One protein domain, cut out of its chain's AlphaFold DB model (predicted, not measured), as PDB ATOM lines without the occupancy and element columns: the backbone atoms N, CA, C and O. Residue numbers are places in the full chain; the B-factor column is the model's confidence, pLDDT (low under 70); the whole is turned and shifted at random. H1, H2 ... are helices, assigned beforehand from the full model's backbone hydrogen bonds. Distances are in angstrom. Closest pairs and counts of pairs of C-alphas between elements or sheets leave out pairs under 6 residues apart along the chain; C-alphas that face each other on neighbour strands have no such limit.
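This is residues 7 to 37 and 47 to 117 of the 128 residues of an uncharacterized protein of Duganella sp. CF402 (UniProt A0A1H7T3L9). Three long helices pack around a triangle, with H2 in the middle of the domain: H4 runs back nearly antiparallel to H2, and H3 crosses H2 obliquely. The short H1 bridges H3 and H4, while H5 lies crosswise at one end, near H2 and H4. The 102 printed residues include five named helices in the order H1, H2, H3, H4, H5 and no named strand; the class is all helix. The whole is compact, with a radius of gyration of the C-alphas of 14.0 A and spans of 38 by 32 by 20 A.

Find C-alpha 7 at (175.982, 204.845, 139.140), where H1 begins; it runs over residues 7 to 10. H2 follows over residues 15 to 32, 25.7 A long. After the cut, look for H3 at residues 53 to 70, 25.6 A, and H4 at residues 79 to 99, the longest at 30.3 A. H5, residues 105 to 117, runs 17.3 A to C-alpha 117 at (202.663, 202.485, 137.146).

Start at H2, whose residues 17 to 25 alone touch H3, closest at the C-alphas of Ala 21 and Thr 59, 4.6 A apart; the tilt is steep, 50 degrees, the same way. H2 touches H4 at a shallow tilt of 16 degrees, opposite ways, closest at the C-alphas of Leu 22 and Ile 89, 6.6 A. H1 only just touches H4, with 3 pairs of C-alphas within 8 A, closest Phe 7 and Ala 92, 4.8 A. H5 is close to but not clearly touching H2, and apart from H3. Every O i to N i+4 pair is within hydrogen-bond range in H2, H3, H4 and H5; H1 is too short for one.

The farthest C-alphas, Glu 37 and Asp 102, are 43.2 A apart. Residues 38 to 46 are not printed, and 20.3 A separate C-alphas 37 and 47. No link printed whole is long. Confidence is low at residues 47 to 49 and 101 to 117.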
ATOM      1  N   PHE A   7     175.902 206.121 139.836       86.19
ATOM      2  CA  PHE A   7     175.982 204.845 139.140       86.19
ATOM      3  C   PHE A   7     175.280 204.888 137.770       86.19
ATOM      4  O   PHE A   7     175.808 204.372 136.783       86.19
ATOM      5  N   SER A   8     174.157 205.604 137.660       91.12
ATOM      6  CA  SER A   8     173.433 205.796 136.391       91.12
ATOM      7  C   SER A   8     174.274 206.414 135.258       91.12
ATOM      8  O   SER A   8     173.990 206.202 134.080       91.12
ATOM      9  N   TYR A   9     175.339 207.156 135.585       90.12
ATOM     10  CA  TYR A   9     176.236 207.746 134.586       90.12
ATOM     11  C   TYR A   9     177.223 206.729 134.013       90.12
ATOM     12  O   TYR A   9     177.670 206.872 132.873       90.12
ATOM     13  N   ILE A  10     177.583 205.720 134.801       89.81
ATOM     14  CA  ILE A  10     178.646 204.773 134.468       89.81
ATOM     15  C   ILE A  10     178.110 203.404 134.046       89.81
ATOM     16  O   ILE A  10     178.836 202.656 133.400       89.81
ATOM     17  N   GLU A  11     176.847 203.084 134.341       90.06
ATOM     18  CA  GLU A  11     176.298 201.734 134.155       90.06
ATOM     19  C   GLU A  11     176.294 201.236 132.704       90.06
ATOM     20  O   GLU A  11     176.355 200.033 132.461       90.06
ATOM     21  N   SER A  12     176.215 202.154 131.737       87.00
ATOM     22  CA  SER A  12     176.240 201.841 130.305       87.00
ATOM     23  C   SER A  12     177.607 202.078 129.658       87.00
ATOM     24  O   SER A  12     177.765 201.854 128.456       87.00
ATOM     25  N   ALA A  13     178.572 202.615 130.407       88.56
ATOM     26  CA  ALA A  13     179.903 202.889 129.892       88.56
ATOM     27  C   ALA A  13     180.746 201.601 129.879       88.56
ATOM     28  O   ALA A  13     180.565 200.737 130.737       88.56
ATOM     29  N   PRO A  14     181.704 201.456 128.943       89.31
ATOM     30  CA  PRO A  14     182.711 200.409 129.055       89.31
ATOM     31  C   PRO A  14     183.435 200.513 130.399       89.31
ATOM     32  O   PRO A  14     183.755 201.619 130.838       89.31
ATOM     33  N   VAL A  15     183.733 199.370 131.014       85.06
ATOM     34  CA  VAL A  15     184.266 199.293 132.383       85.06
ATOM     35  C   VAL A  15     185.521 200.151 132.592       85.06
ATOM     36  O   VAL A  15     185.616 200.892 133.560       85.06
ATOM     37  N   GLU A  16     186.421 200.167 131.611       82.50
ATOM     38  CA  GLU A  16     187.656 200.967 131.596       82.50
ATOM     39  C   GLU A  16     187.362 202.480 131.679       82.50
ATOM     40  O   GLU A  16     188.057 203.242 132.351       82.50
ATOM     41  N   ILE A  17     186.296 202.921 130.999       89.12
ATOM     42  CA  ILE A  17     185.857 204.318 130.976       89.12
ATOM     43  C   ILE A  17     185.169 204.682 132.291       89.12
ATOM     44  O   ILE A  17     185.412 205.764 132.821       89.12
ATOM     45  N   ALA A  18     184.340 203.781 132.821       90.69
ATOM     46  CA  ALA A  18     183.666 203.946 134.104       90.69
ATOM     47  C   ALA A  18     184.671 204.055 135.263       90.69
ATOM     48  O   ALA A  18     184.625 205.022 136.023       90.69
ATOM     49  N   VAL A  19     185.636 203.131 135.337       87.38
ATOM     50  CA  VAL A  19     186.722 203.134 136.332       87.38
ATOM     51  C   VAL A  19     187.547 204.410 136.234       87.38
ATOM     52  O   VAL A  19     187.748 205.097 137.236       87.38
ATOM     53  N   GLY A  20     187.997 204.763 135.025       89.19
ATOM     54  CA  GLY A  20     188.755 205.995 134.815       89.19
ATOM     55  C   GLY A  20     187.962 207.224 135.257       89.19
ATOM     56  O   GLY A  20     188.504 208.106 135.922       89.19
ATOM     57  N   ALA A  21     186.667 207.273 134.940       93.88
ATOM     58  CA  ALA A  21     185.824 208.397 135.312       93.88
ATOM     59  C   ALA A  21     185.682 208.541 136.832       93.88
ATOM     60  O   ALA A  21     185.900 209.643 137.340       93.88
ATOM     61  N   LEU A  22     185.390 207.442 137.540       93.50
ATOM     62  CA  LEU A  22     185.304 207.410 139.001       93.50
ATOM     63  C   LEU A  22     186.627 207.815 139.659       93.50
ATOM     64  O   LEU A  22     186.623 208.649 140.559       93.50
ATOM     65  N   HIS A  23     187.762 207.315 139.154       90.38
ATOM     66  CA  HIS A  23     189.086 207.694 139.650       90.38
ATOM     67  C   HIS A  23     189.301 209.215 139.610       90.38
ATOM     68  O   HIS A  23     189.659 209.826 140.619       90.38
ATOM     69  N   TYR A  24     189.044 209.857 138.465       93.50
ATOM     70  CA  TYR A  24     189.205 211.309 138.355       93.50
ATOM     71  C   TYR A  24     188.141 212.094 139.136       93.50
ATOM     72  O   TYR A  24     188.416 213.219 139.559       93.50
ATOM     73  N   CYS A  25     186.961 211.516 139.383       95.38
ATOM     74  CA  CYS A  25     185.985 212.095 140.303       95.38
ATOM     75  C   CYS A  25     186.512 212.112 141.744       95.38
ATOM     76  O   CYS A  25     186.514 213.178 142.359       95.38
ATOM     77  N   SER A  26     187.044 210.997 142.253       92.88
ATOM     78  CA  SER A  26     187.688 210.954 143.575       92.88
ATOM     79  C   SER A  26     188.832 211.966 143.672       92.88
ATOM     80  O   SER A  26     188.890 212.751 144.616       92.88
ATOM     81  N   ARG A  27     189.680 212.073 142.639       91.69
ATOM     82  CA  ARG A  27     190.746 213.090 142.610       91.69
ATOM     83  C   ARG A  27     190.227 214.520 142.710       91.69
ATOM     84  O   ARG A  27     190.866 215.354 143.348       91.69
ATOM     85  N   ALA A  28     189.102 214.832 142.068       94.31
ATOM     86  CA  ALA A  28     188.513 216.165 142.153       94.31
ATOM     87  C   ALA A  28     188.111 216.506 143.595       94.31
ATOM     88  O   ALA A  28     188.373 217.618 144.053       94.31
ATOM     89  N   PHE A  29     187.558 215.538 144.324       94.31
ATOM     90  CA  PHE A  29     187.233 215.676 145.742       94.31
ATOM     91  C   PHE A  29     188.492 215.815 146.610       94.31
ATOM     92  O   PHE A  29     188.553 216.704 147.460       94.31
ATOM     93  N   ASP A  30     189.534 215.019 146.364       91.38
ATOM     94  CA  ASP A  30     190.814 215.152 147.074       91.38
ATOM     95  C   ASP A  30     191.437 216.538 146.862       91.38
ATOM     96  O   ASP A  30     191.811 217.225 147.818       91.38
ATOM     97  N   HIS A  31     191.507 216.991 145.607       92.38
ATOM     98  CA  HIS A  31     192.068 218.295 145.260       92.38
ATOM     99  C   HIS A  31     191.214 219.445 145.814       92.38
ATOM    100  O   HIS A  31     191.762 220.488 146.173       92.38
ATOM    101  N   ALA A  32     189.890 219.286 145.922       92.56
ATOM    102  CA  ALA A  32     189.002 220.307 146.482       92.56
ATOM    103  C   ALA A  32     189.347 220.663 147.940       92.56
ATOM    104  O   ALA A  32     189.115 221.795 148.365       92.56
ATOM    105  N   GLN A  33     189.982 219.752 148.680       89.31
ATOM    106  CA  GLN A  33     190.450 220.003 150.046       89.31
ATOM    107  C   GLN A  33     191.741 220.840 150.103       89.31
ATOM    108  O   GLN A  33     192.123 221.333 151.166       89.31
ATOM    109  N   TRP A  34     192.441 221.016 148.979       89.50
ATOM    110  CA  TRP A  34     193.685 221.788 148.921       89.50
ATOM    111  C   TRP A  34     193.400 223.283 148.703       89.50
ATOM    112  O   TRP A  34     192.339 223.637 148.184       89.50
ATOM    113  N   PRO A  35     194.343 224.191 149.028       88.50
ATOM    114  CA  PRO A  35     194.246 225.599 148.634       88.50
ATOM    115  C   PRO A  35     194.145 225.755 147.110       88.50
ATOM    116  O   PRO A  35     194.907 225.106 146.388       88.50
ATOM    117  N   LYS A  36     193.244 226.624 146.620       87.00
ATOM    118  CA  LYS A  36     192.944 226.810 145.181       87.00
ATOM    119  C   LYS A  36     194.198 227.017 144.333       87.00
ATOM    120  O   LYS A  36     194.315 226.441 143.259       87.00
ATOM    121  N   GLU A  37     195.155 227.782 144.842       88.12
ATOM    122  CA  GLU A  37     196.386 228.167 144.145       88.12
ATOM    123  C   GLU A  37     197.352 226.992 143.934       88.12
ATOM    124  O   GLU A  37     198.310 227.106 143.173       88.12
ATOM    125  N   PRO A  47     202.843 213.872 132.242       58.00
ATOM    126  CA  PRO A  47     202.877 214.239 130.819       58.00
ATOM    127  C   PRO A  47     202.615 213.093 129.829       58.00
ATOM    128  O   PRO A  47     202.181 213.338 128.707       58.00
ATOM    129  N   SER A  48     202.895 211.846 130.217       58.50
ATOM    130  CA  SER A  48     202.661 210.657 129.381       58.50
ATOM    131  C   SER A  48     201.316 209.974 129.634       58.50
ATOM    132  O   SER A  48     201.046 208.936 129.025       58.50
ATOM    133  N   CYS A  49     200.487 210.524 130.522       62.47
ATOM    134  CA  CYS A  49     199.278 209.870 130.985       62.47
ATOM    135  C   CYS A  49     198.116 210.857 131.088       62.47
ATOM    136  O   CYS A  49     197.804 211.389 132.151       62.47
ATOM    137  N   LEU A  50     197.507 211.118 129.933       77.06
ATOM    138  CA  LEU A  50     196.260 211.861 129.840       77.06
ATOM    139  C   LEU A  50     195.106 210.863 129.692       77.06
ATOM    140  O   LEU A  50     195.247 209.894 128.937       77.06
ATOM    141  N   PRO A  51     193.966 211.099 130.361       85.19
ATOM    142  CA  PRO A  51     192.778 210.284 130.160       85.19
ATOM    143  C   PRO A  51     192.319 210.334 128.706       85.19
ATOM    144  O   PRO A  51     192.521 211.332 128.003       85.19
ATOM    145  N   SER A  52     191.629 209.280 128.269       88.94
ATOM    146  CA  SER A  52     190.943 209.331 126.983       88.94
ATOM    147  C   SER A  52     189.879 210.444 126.980       88.94
ATOM    148  O   SER A  52     189.365 210.827 128.041       88.94
ATOM    149  N   PRO A  53     189.510 210.973 125.799       92.44
ATOM    150  CA  PRO A  53     188.424 211.943 125.688       92.44
ATOM    151  C   PRO A  53     187.112 211.460 126.320       92.44
ATOM    152  O   PRO A  53     186.386 212.263 126.904       92.44
ATOM    153  N   GLU A  54     186.820 210.162 126.240       92.75
ATOM    154  CA  GLU A  54     185.624 209.539 126.806       92.75
ATOM    155  C   GLU A  54     185.647 209.551 128.337       92.75
ATOM    156  O   GLU A  54     184.659 209.973 128.938       92.75
ATOM    157  N   VAL A  55     186.776 209.178 128.959       92.44
ATOM    158  CA  VAL A  55     186.959 209.274 130.418       92.44
ATOM    159  C   VAL A  55     186.770 210.718 130.860       92.44
ATOM    160  O   VAL A  55     185.947 210.995 131.726       92.44
ATOM    161  N   ARG A  56     187.457 211.661 130.204       94.62
ATOM    162  CA  ARG A  56     187.368 213.083 130.547       94.62
ATOM    163  C   ARG A  56     185.936 213.606 130.447       94.62
ATOM    164  O   ARG A  56     185.476 214.327 131.329       94.62
ATOM    165  N   LYS A  57     185.227 213.252 129.372       96.62
ATOM    166  CA  LYS A  57     183.833 213.655 129.159       96.62
ATOM    167  C   LYS A  57     182.926 213.100 130.256       96.62
ATOM    168  O   LYS A  57     182.085 213.842 130.757       96.62
ATOM    169  N   LEU A  58     183.096 211.830 130.621       96.56
ATOM    170  CA  LEU A  58     182.280 211.187 131.643       96.56
ATOM    171  C   LEU A  58     182.569 211.752 133.040       96.56
ATOM    172  O   LEU A  58     181.626 212.124 133.732       96.56
ATOM    173  N   THR A  59     183.842 211.936 133.409       96.69
ATOM    174  CA  THR A  59     184.232 212.613 134.658       96.69
ATOM    175  C   THR A  59     183.578 213.984 134.769       96.69
ATOM    176  O   THR A  59     182.932 214.283 135.768       96.69
ATOM    177  N   LEU A  60     183.709 214.825 133.737       97.12
ATOM    178  CA  LEU A  60     183.140 216.174 133.763       97.12
ATOM    179  C   LEU A  60     181.612 216.154 133.874       97.12
ATOM    180  O   LEU A  60     181.051 217.005 134.556       97.12
ATOM    181  N   ALA A  61     180.940 215.193 133.234       97.19
ATOM    182  CA  ALA A  61     179.492 215.047 133.341       97.19
ATOM    183  C   ALA A  61     179.052 214.692 134.770       97.19
ATOM    184  O   ALA A  61     178.091 215.279 135.264       97.19
ATOM    185  N   ILE A  62     179.772 213.786 135.440       97.19
ATOM    186  CA  ILE A  62     179.497 213.402 136.832       97.19
ATOM    187  C   ILE A  62     179.744 214.588 137.770       97.19
ATOM    188  O   ILE A  62     178.867 214.932 138.557       97.19
ATOM    189  N   LEU A  63     180.896 215.259 137.658       96.88
ATOM    190  CA  LEU A  63     181.225 216.407 138.512       96.88
ATOM    191  C   LEU A  63     180.214 217.550 138.341       96.88
ATOM    192  O   LEU A  63     179.718 218.078 139.330       96.88
ATOM    193  N   ALA A  64     179.841 217.877 137.102       96.44
ATOM    194  CA  ALA A  64     178.839 218.908 136.836       96.44
ATOM    195  C   ALA A  64     177.455 218.541 137.397       96.44
ATOM    196  O   ALA A  64     176.723 219.416 137.858       96.44
ATOM    197  N   ALA A  65     177.083 217.258 137.367       95.94
ATOM    198  CA  ALA A  65     175.832 216.790 137.948       95.94
ATOM    199  C   ALA A  65     175.833 216.904 139.480       95.94
ATOM    200  O   ALA A  65     174.844 217.377 140.042       95.94
ATOM    201  N   ILE A  66     176.952 216.571 140.133       95.50
ATOM    202  CA  ILE A  66     177.138 216.766 141.580       95.50
ATOM    203  C   ILE A  66     176.986 218.246 141.935       95.50
ATOM    204  O   ILE A  66     176.216 218.593 142.827       95.50
ATOM    205  N   GLU A  67     177.667 219.140 141.215       95.69
ATOM    206  CA  GLU A  67     177.594 220.581 141.480       95.69
ATOM    207  C   GLU A  67     176.191 221.153 141.237       95.69
ATOM    208  O   GLU A  67     175.728 222.022 141.981       95.69
ATOM    209  N   ALA A  68     175.483 220.649 140.222       95.12
ATOM    210  CA  ALA A  68     174.106 221.038 139.939       95.12
ATOM    211  C   ALA A  68     173.133 220.580 141.039       95.12
ATOM    212  O   ALA A  68     172.268 221.364 141.446       95.12
ATOM    213  N   ASP A  69     173.281 219.350 141.540       95.00
ATOM    214  CA  ASP A  69     172.469 218.808 142.637       95.00
ATOM    215  C   ASP A  69     172.754 219.547 143.957       95.00
ATOM    216  O   ASP A  69     171.833 220.014 144.637       95.00
ATOM    217  N   ALA A  70     174.035 219.781 144.257       93.62
ATOM    218  CA  ALA A  70     174.484 220.520 145.435       93.62
ATOM    219  C   ALA A  70     174.222 222.035 145.353       93.62
ATOM    220  O   ALA A  70     174.237 222.733 146.375       93.62
ATOM    221  N   LYS A  71     173.992 222.556 144.141       95.06
ATOM    222  CA  LYS A  71     173.894 223.990 143.808       95.06
ATOM    223  C   LYS A  71     175.122 224.789 144.250       95.06
ATOM    224  O   LYS A  71     174.996 225.950 144.652       95.06
ATOM    225  N   ARG A  72     176.289 224.146 144.239       95.12
ATOM    226  CA  ARG A  72     177.570 224.657 144.738       95.12
ATOM    227  C   ARG A  72     178.713 223.950 144.029       95.12
ATOM    228  O   ARG A  72     178.573 222.792 143.660       95.12
ATOM    229  N   GLU A  73     179.840 224.641 143.909       95.06
ATOM    230  CA  GLU A  73     181.097 224.021 143.481       95.06
ATOM    231  C   GLU A  73     181.567 222.997 144.527       95.06
ATOM    232  O   GLU A  73     181.318 223.167 145.727       95.06
ATOM    233  N   ILE A  74     182.269 221.951 144.083       94.12
ATOM    234  CA  ILE A  74     182.732 220.850 144.956       94.12
ATOM    235  C   ILE A  74     183.580 221.362 146.131       94.12
ATOM    236  O   ILE A  74     183.499 220.861 147.251       94.12
ATOM    237  N   ASP A  75     184.368 222.407 145.910       93.69
ATOM    238  CA  ASP A  75     185.231 223.005 146.928       93.69
ATOM    239  C   ASP A  75     184.525 223.992 147.873       93.69
ATOM    240  O   ASP A  75     185.161 224.570 148.755       93.69
ATOM    241  N   GLN A  76     183.219 224.185 147.694       95.38
ATOM    242  CA  GLN A  76     182.347 224.998 148.545       95.38
ATOM    243  C   GLN A  76     181.326 224.148 149.314       95.38
ATOM    244  O   GLN A  76     180.443 224.695 149.995       95.38
ATOM    245  N   LEU A  77     181.407 222.821 149.186       94.50
ATOM    246  CA  LEU A  77     180.547 221.891 149.901       94.50
ATOM    247  C   LEU A  77     180.862 221.919 151.398       94.50
ATOM    248  O   LEU A  77     182.015 221.998 151.821       94.50
ATOM    249  N   ASP A  78     179.817 221.842 152.221       95.00
ATOM    250  CA  ASP A  78     180.003 221.535 153.633       95.00
ATOM    251  C   ASP A  78     180.429 220.069 153.800       95.00
ATOM    252  O   ASP A  78     180.168 219.230 152.936       95.00
ATOM    253  N   LYS A  79     181.051 219.748 154.940       93.88
ATOM    254  CA  LYS A  79     181.590 218.407 155.195       93.88
ATOM    255  C   LYS A  79     180.558 217.292 155.001       93.88
ATOM    256  O   LYS A  79     180.892 216.262 154.436       93.88
ATOM    257  N   LYS A  80     179.317 217.485 155.455       95.44
ATOM    258  CA  LYS A  80     178.293 216.439 155.363       95.44
ATOM    259  C   LYS A  80     177.931 216.164 153.905       95.44
ATOM    260  O   LYS A  80     177.781 215.009 153.524       95.44
ATOM    261  N   THR A  81     177.771 217.218 153.114       94.69
ATOM    262  CA  THR A  81     177.468 217.101 151.685       94.69
ATOM    263  C   THR A  81     178.653 216.515 150.913       94.69
ATOM    264  O   THR A  81     178.456 215.653 150.064       94.69
ATOM    265  N   PHE A  82     179.878 216.929 151.247       94.94
ATOM    266  CA  PHE A  82     181.103 216.375 150.673       94.94
ATOM    267  C   PHE A  82     181.221 214.868 150.936       94.94
ATOM    268  O   PHE A  82     181.362 214.103 149.986       94.94
ATOM    269  N   ASP A  83     181.106 214.448 152.201       94.38
ATOM    270  CA  ASP A  83     181.201 213.039 152.596       94.38
ATOM    271  C   ASP A  83     180.115 212.205 151.889       94.38
ATOM    272  O   ASP A  83     180.400 211.136 151.369       94.38
ATOM    273  N   ALA A  84     178.889 212.728 151.767       94.75
ATOM    274  CA  ALA A  84     177.802 212.021 151.091       94.75
ATOM    275  C   ALA A  84     178.087 211.743 149.602       94.75
ATOM    276  O   ALA A  84     177.789 210.654 149.121       94.75
ATOM    277  N   TYR A  85     178.649 212.702 148.857       95.44
ATOM    278  CA  TYR A  85     179.009 212.453 147.455       95.44
ATOM    279  C   TYR A  85     180.274 211.609 147.311       95.44
ATOM    280  O   TYR A  85     180.371 210.838 146.359       95.44
ATOM    281  N   TRP A  86     181.223 211.734 148.242       93.88
ATOM    282  CA  TRP A  86     182.384 210.853 148.295       93.88
ATOM    283  C   TRP A  86     181.954 209.390 148.448       93.88
ATOM    284  O   TRP A  86     182.380 208.541 147.665       93.88
ATOM    285  N   ASP A  87     181.041 209.124 149.384       93.38
ATOM    286  CA  ASP A  87     180.474 207.794 149.603       93.38
ATOM    287  C   ASP A  87     179.702 207.311 148.366       93.38
ATOM    288  O   ASP A  87     179.912 206.189 147.928       93.38
ATOM    289  N   LEU A  88     178.904 208.169 147.711       93.44
ATOM    290  CA  LEU A  88     178.202 207.805 146.467       93.44
ATOM    291  C   LEU A  88     179.147 207.415 145.317       93.44
ATOM    292  O   LEU A  88     178.815 206.538 144.520       93.44
ATOM    293  N   ILE A  89     180.306 208.071 145.198       93.31
ATOM    294  CA  ILE A  89     181.334 207.704 144.213       93.31
ATOM    295  C   ILE A  89     181.925 206.330 144.562       93.31
ATOM    296  O   ILE A  89     182.120 205.513 143.661       93.31
ATOM    297  N   GLY A  90     182.177 206.070 145.850       89.31
ATOM    298  CA  GLY A  90     182.637 204.774 146.353       89.31
ATOM    299  C   GLY A  90     181.631 203.653 146.088       89.31
ATOM    300  O   GLY A  90     181.973 202.672 145.435       89.31
ATOM    301  N   ASP A  91     180.373 203.855 146.479       91.94
ATOM    302  CA  ASP A  91     179.269 202.915 146.259       91.94
ATOM    303  C   ASP A  91     179.097 202.588 144.767       91.94
ATOM    304  O   ASP A  91     178.887 201.436 144.392       91.94
ATOM    305  N   ALA A  92     179.218 203.585 143.882       91.12
ATOM    306  CA  ALA A  92     179.165 203.357 142.440       91.12
ATOM    307  C   ALA A  92     180.321 202.465 141.950       91.12
ATOM    308  O   ALA A  92     180.119 201.638 141.057       91.12
ATOM    309  N   GLY A  93     181.510 202.606 142.544       88.44
ATOM    310  CA  GLY A  93     182.656 201.728 142.307       88.44
ATOM    311  C   GLY A  93     182.415 200.295 142.786       88.44
ATOM    312  O   GLY A  93     182.682 199.361 142.031       88.44
ATOM    313  N   ASP A  94     181.844 200.126 143.979       88.12
ATOM    314  CA  ASP A  94     181.515 198.813 144.553       88.12
ATOM    315  C   ASP A  94     180.431 198.088 143.738       88.12
ATOM    316  O   ASP A  94     180.522 196.885 143.485       88.12
ATOM    317  N   ILE A  95     179.408 198.811 143.266       89.00
ATOM    318  CA  ILE A  95     178.379 198.242 142.384       89.00
ATOM    319  C   ILE A  95     178.996 197.816 141.047       89.00
ATOM    320  O   ILE A  95     178.612 196.778 140.499       89.00
ATOM    321  N   LEU A  96     179.926 198.610 140.504       86.19
ATOM    322  CA  LEU A  96     180.615 198.273 139.262       86.19
ATOM    323  C   LEU A  96     181.457 196.998 139.429       86.19
ATOM    324  O   LEU A  96     181.318 196.097 138.607       86.19
ATOM    325  N   ASP A  97     182.225 196.874 140.515       82.12
ATOM    326  CA  ASP A  97     182.983 195.657 140.857       82.12
ATOM    327  C   ASP A  97     182.064 194.431 140.983       82.12
ATOM    328  O   ASP A  97     182.282 193.400 140.349       82.12
ATOM    329  N   ALA A  98     180.948 194.561 141.706       84.69
ATOM    330  CA  ALA A  98     180.004 193.463 141.913       84.69
ATOM    331  C   ALA A  98     179.315 192.974 140.622       84.69
ATOM    332  O   ALA A  98     178.904 191.814 140.545       84.69
ATOM    333  N   ARG A  99     179.154 193.840 139.608       80.94
ATOM    334  CA  ARG A  99     178.628 193.460 138.278       80.94
ATOM    335  C   ARG A  99     179.677 192.799 137.388       80.94
ATOM    336  O   ARG A  99     179.308 192.159 136.404       80.94
ATOM    337  N   HIS A 100     180.941 192.939 137.762       74.12
ATOM    338  CA  HIS A 100     182.107 192.489 137.027       74.12
ATOM    339  C   HIS A 100     183.012 191.566 137.890       74.12
ATOM    340  O   HIS A 100     184.212 191.815 138.035       74.12
ATOM    341  N   PRO A 101     182.463 190.480 138.489       64.50
ATOM    342  CA  PRO A 101     183.204 189.650 139.442       64.50
ATOM    343  C   PRO A 101     184.224 188.701 138.783       64.50
ATOM    344  O   PRO A 101     185.201 188.322 139.426       64.50
ATOM    345  N   ASP A 102     184.015 188.315 137.516       59.59
ATOM    346  CA  ASP A 102     184.759 187.240 136.824       59.59
ATOM    347  C   ASP A 102     185.641 187.734 135.665       59.59
ATOM    348  O   ASP A 102     186.449 186.987 135.113       59.59
ATOM    349  N   ASP A 103     185.522 188.998 135.280       55.69
ATOM    350  CA  ASP A 103     186.368 189.652 134.282       55.69
ATOM    351  C   ASP A 103     187.707 190.111 134.868       55.69
ATOM    352  O   ASP A 103     188.492 190.770 134.186       55.69
ATOM    353  N   GLY A 104     187.984 189.723 136.117       52.53
ATOM    354  CA  GLY A 104     189.142 190.173 136.861       52.53
ATOM    355  C   GLY A 104     189.085 191.679 137.023       52.53
ATOM    356  O   GLY A 104     190.098 192.314 136.819       52.53
ATOM    357  N   TYR A 105     187.926 192.282 137.311       53.31
ATOM    358  CA  TYR A 105     187.800 193.732 137.476       53.31
ATOM    359  C   TYR A 105     188.788 194.278 138.503       53.31
ATOM    360  O   TYR A 105     189.512 195.211 138.189       53.31
ATOM    361  N   SER A 106     188.921 193.650 139.672       55.25
ATOM    362  CA  SER A 106     189.978 193.993 140.633       55.25
ATOM    363  C   SER A 106     191.376 193.835 140.021       55.25
ATOM    364  O   SER A 106     192.221 194.711 140.169       55.25
ATOM    365  N   GLU A 107     191.598 192.788 139.227       53.84
ATOM    366  CA  GLU A 107     192.832 192.541 138.476       53.84
ATOM    367  C   GLU A 107     193.063 193.535 137.321       53.84
ATOM    368  O   GLU A 107     194.215 193.825 137.021       53.84
ATOM    369  N   ASN A 108     192.011 194.078 136.697       56.31
ATOM    370  CA  ASN A 108     191.984 195.022 135.577       56.31
ATOM    371  C   ASN A 108     192.073 196.458 136.070       56.31
ATOM    372  O   ASN A 108     192.694 197.271 135.406       56.31
ATOM    373  N   VAL A 109     191.520 196.757 137.242       57.50
ATOM    374  CA  VAL A 109     191.743 197.973 138.020       57.50
ATOM    375  C   VAL A 109     193.184 197.966 138.510       57.50
ATOM    376  O   VAL A 109     193.914 198.914 138.248       57.50
ATOM    377  N   GLU A 110     193.663 196.872 139.105       58.41
ATOM    378  CA  GLU A 110     195.078 196.715 139.438       58.41
ATOM    379  C   GLU A 110     195.967 196.706 138.196       58.41
ATOM    380  O   GLU A 110     197.085 197.182 138.271       58.41
ATOM    381  N   LYS A 111     195.534 196.171 137.051       59.16
ATOM    382  CA  LYS A 111     196.287 196.203 135.788       59.16
ATOM    383  C   LYS A 111     196.213 197.567 135.134       59.16
ATOM    384  O   LYS A 111     197.169 197.940 134.477       59.16
ATOM    385  N   PHE A 112     195.136 198.317 135.320       60.84
ATOM    386  CA  PHE A 112     195.024 199.708 134.923       60.84
ATOM    387  C   PHE A 112     195.996 200.518 135.769       60.84
ATOM    388  O   PHE A 112     196.898 201.118 135.206       60.84
ATOM    389  N   PHE A 113     195.942 200.416 137.099       60.59
ATOM    390  CA  PHE A 113     196.910 201.044 137.998       60.59
ATOM    391  C   PHE A 113     198.346 200.546 137.764       60.59
ATOM    392  O   PHE A 113     199.252 201.363 137.712       60.59
ATOM    393  N   ARG A 114     198.580 199.255 137.486       61.12
ATOM    394  CA  ARG A 114     199.900 198.713 137.101       61.12
ATOM    395  C   ARG A 114     200.343 199.189 135.725       61.12
ATOM    396  O   ARG A 114     201.514 199.452 135.540       61.12
ATOM    397  N   MET A 115     199.451 199.314 134.747       61.25
ATOM    398  CA  MET A 115     199.754 199.876 133.425       61.25
ATOM    399  C   MET A 115     200.095 201.360 133.557       61.25
ATOM    400  O   MET A 115     200.997 201.839 132.868       61.25
ATOM    401  N   MET A 116     199.383 202.075 134.427       57.69
ATOM    402  CA  MET A 116     199.693 203.446 134.809       57.69
ATOM    403  C   MET A 116     201.090 203.475 135.448       57.69
ATOM    404  O   MET A 116     201.944 204.175 134.915       57.69
ATOM    405  N   ASP A 117     201.375 202.618 136.438       54.34
ATOM    406  CA  ASP A 117     202.663 202.485 137.146       54.34
ATOM    407  C   ASP A 117     203.843 202.032 136.252       54.34
ATOM    408  O   ASP A 117     204.963 202.530 136.367       54.34
TER     409      ASP A 117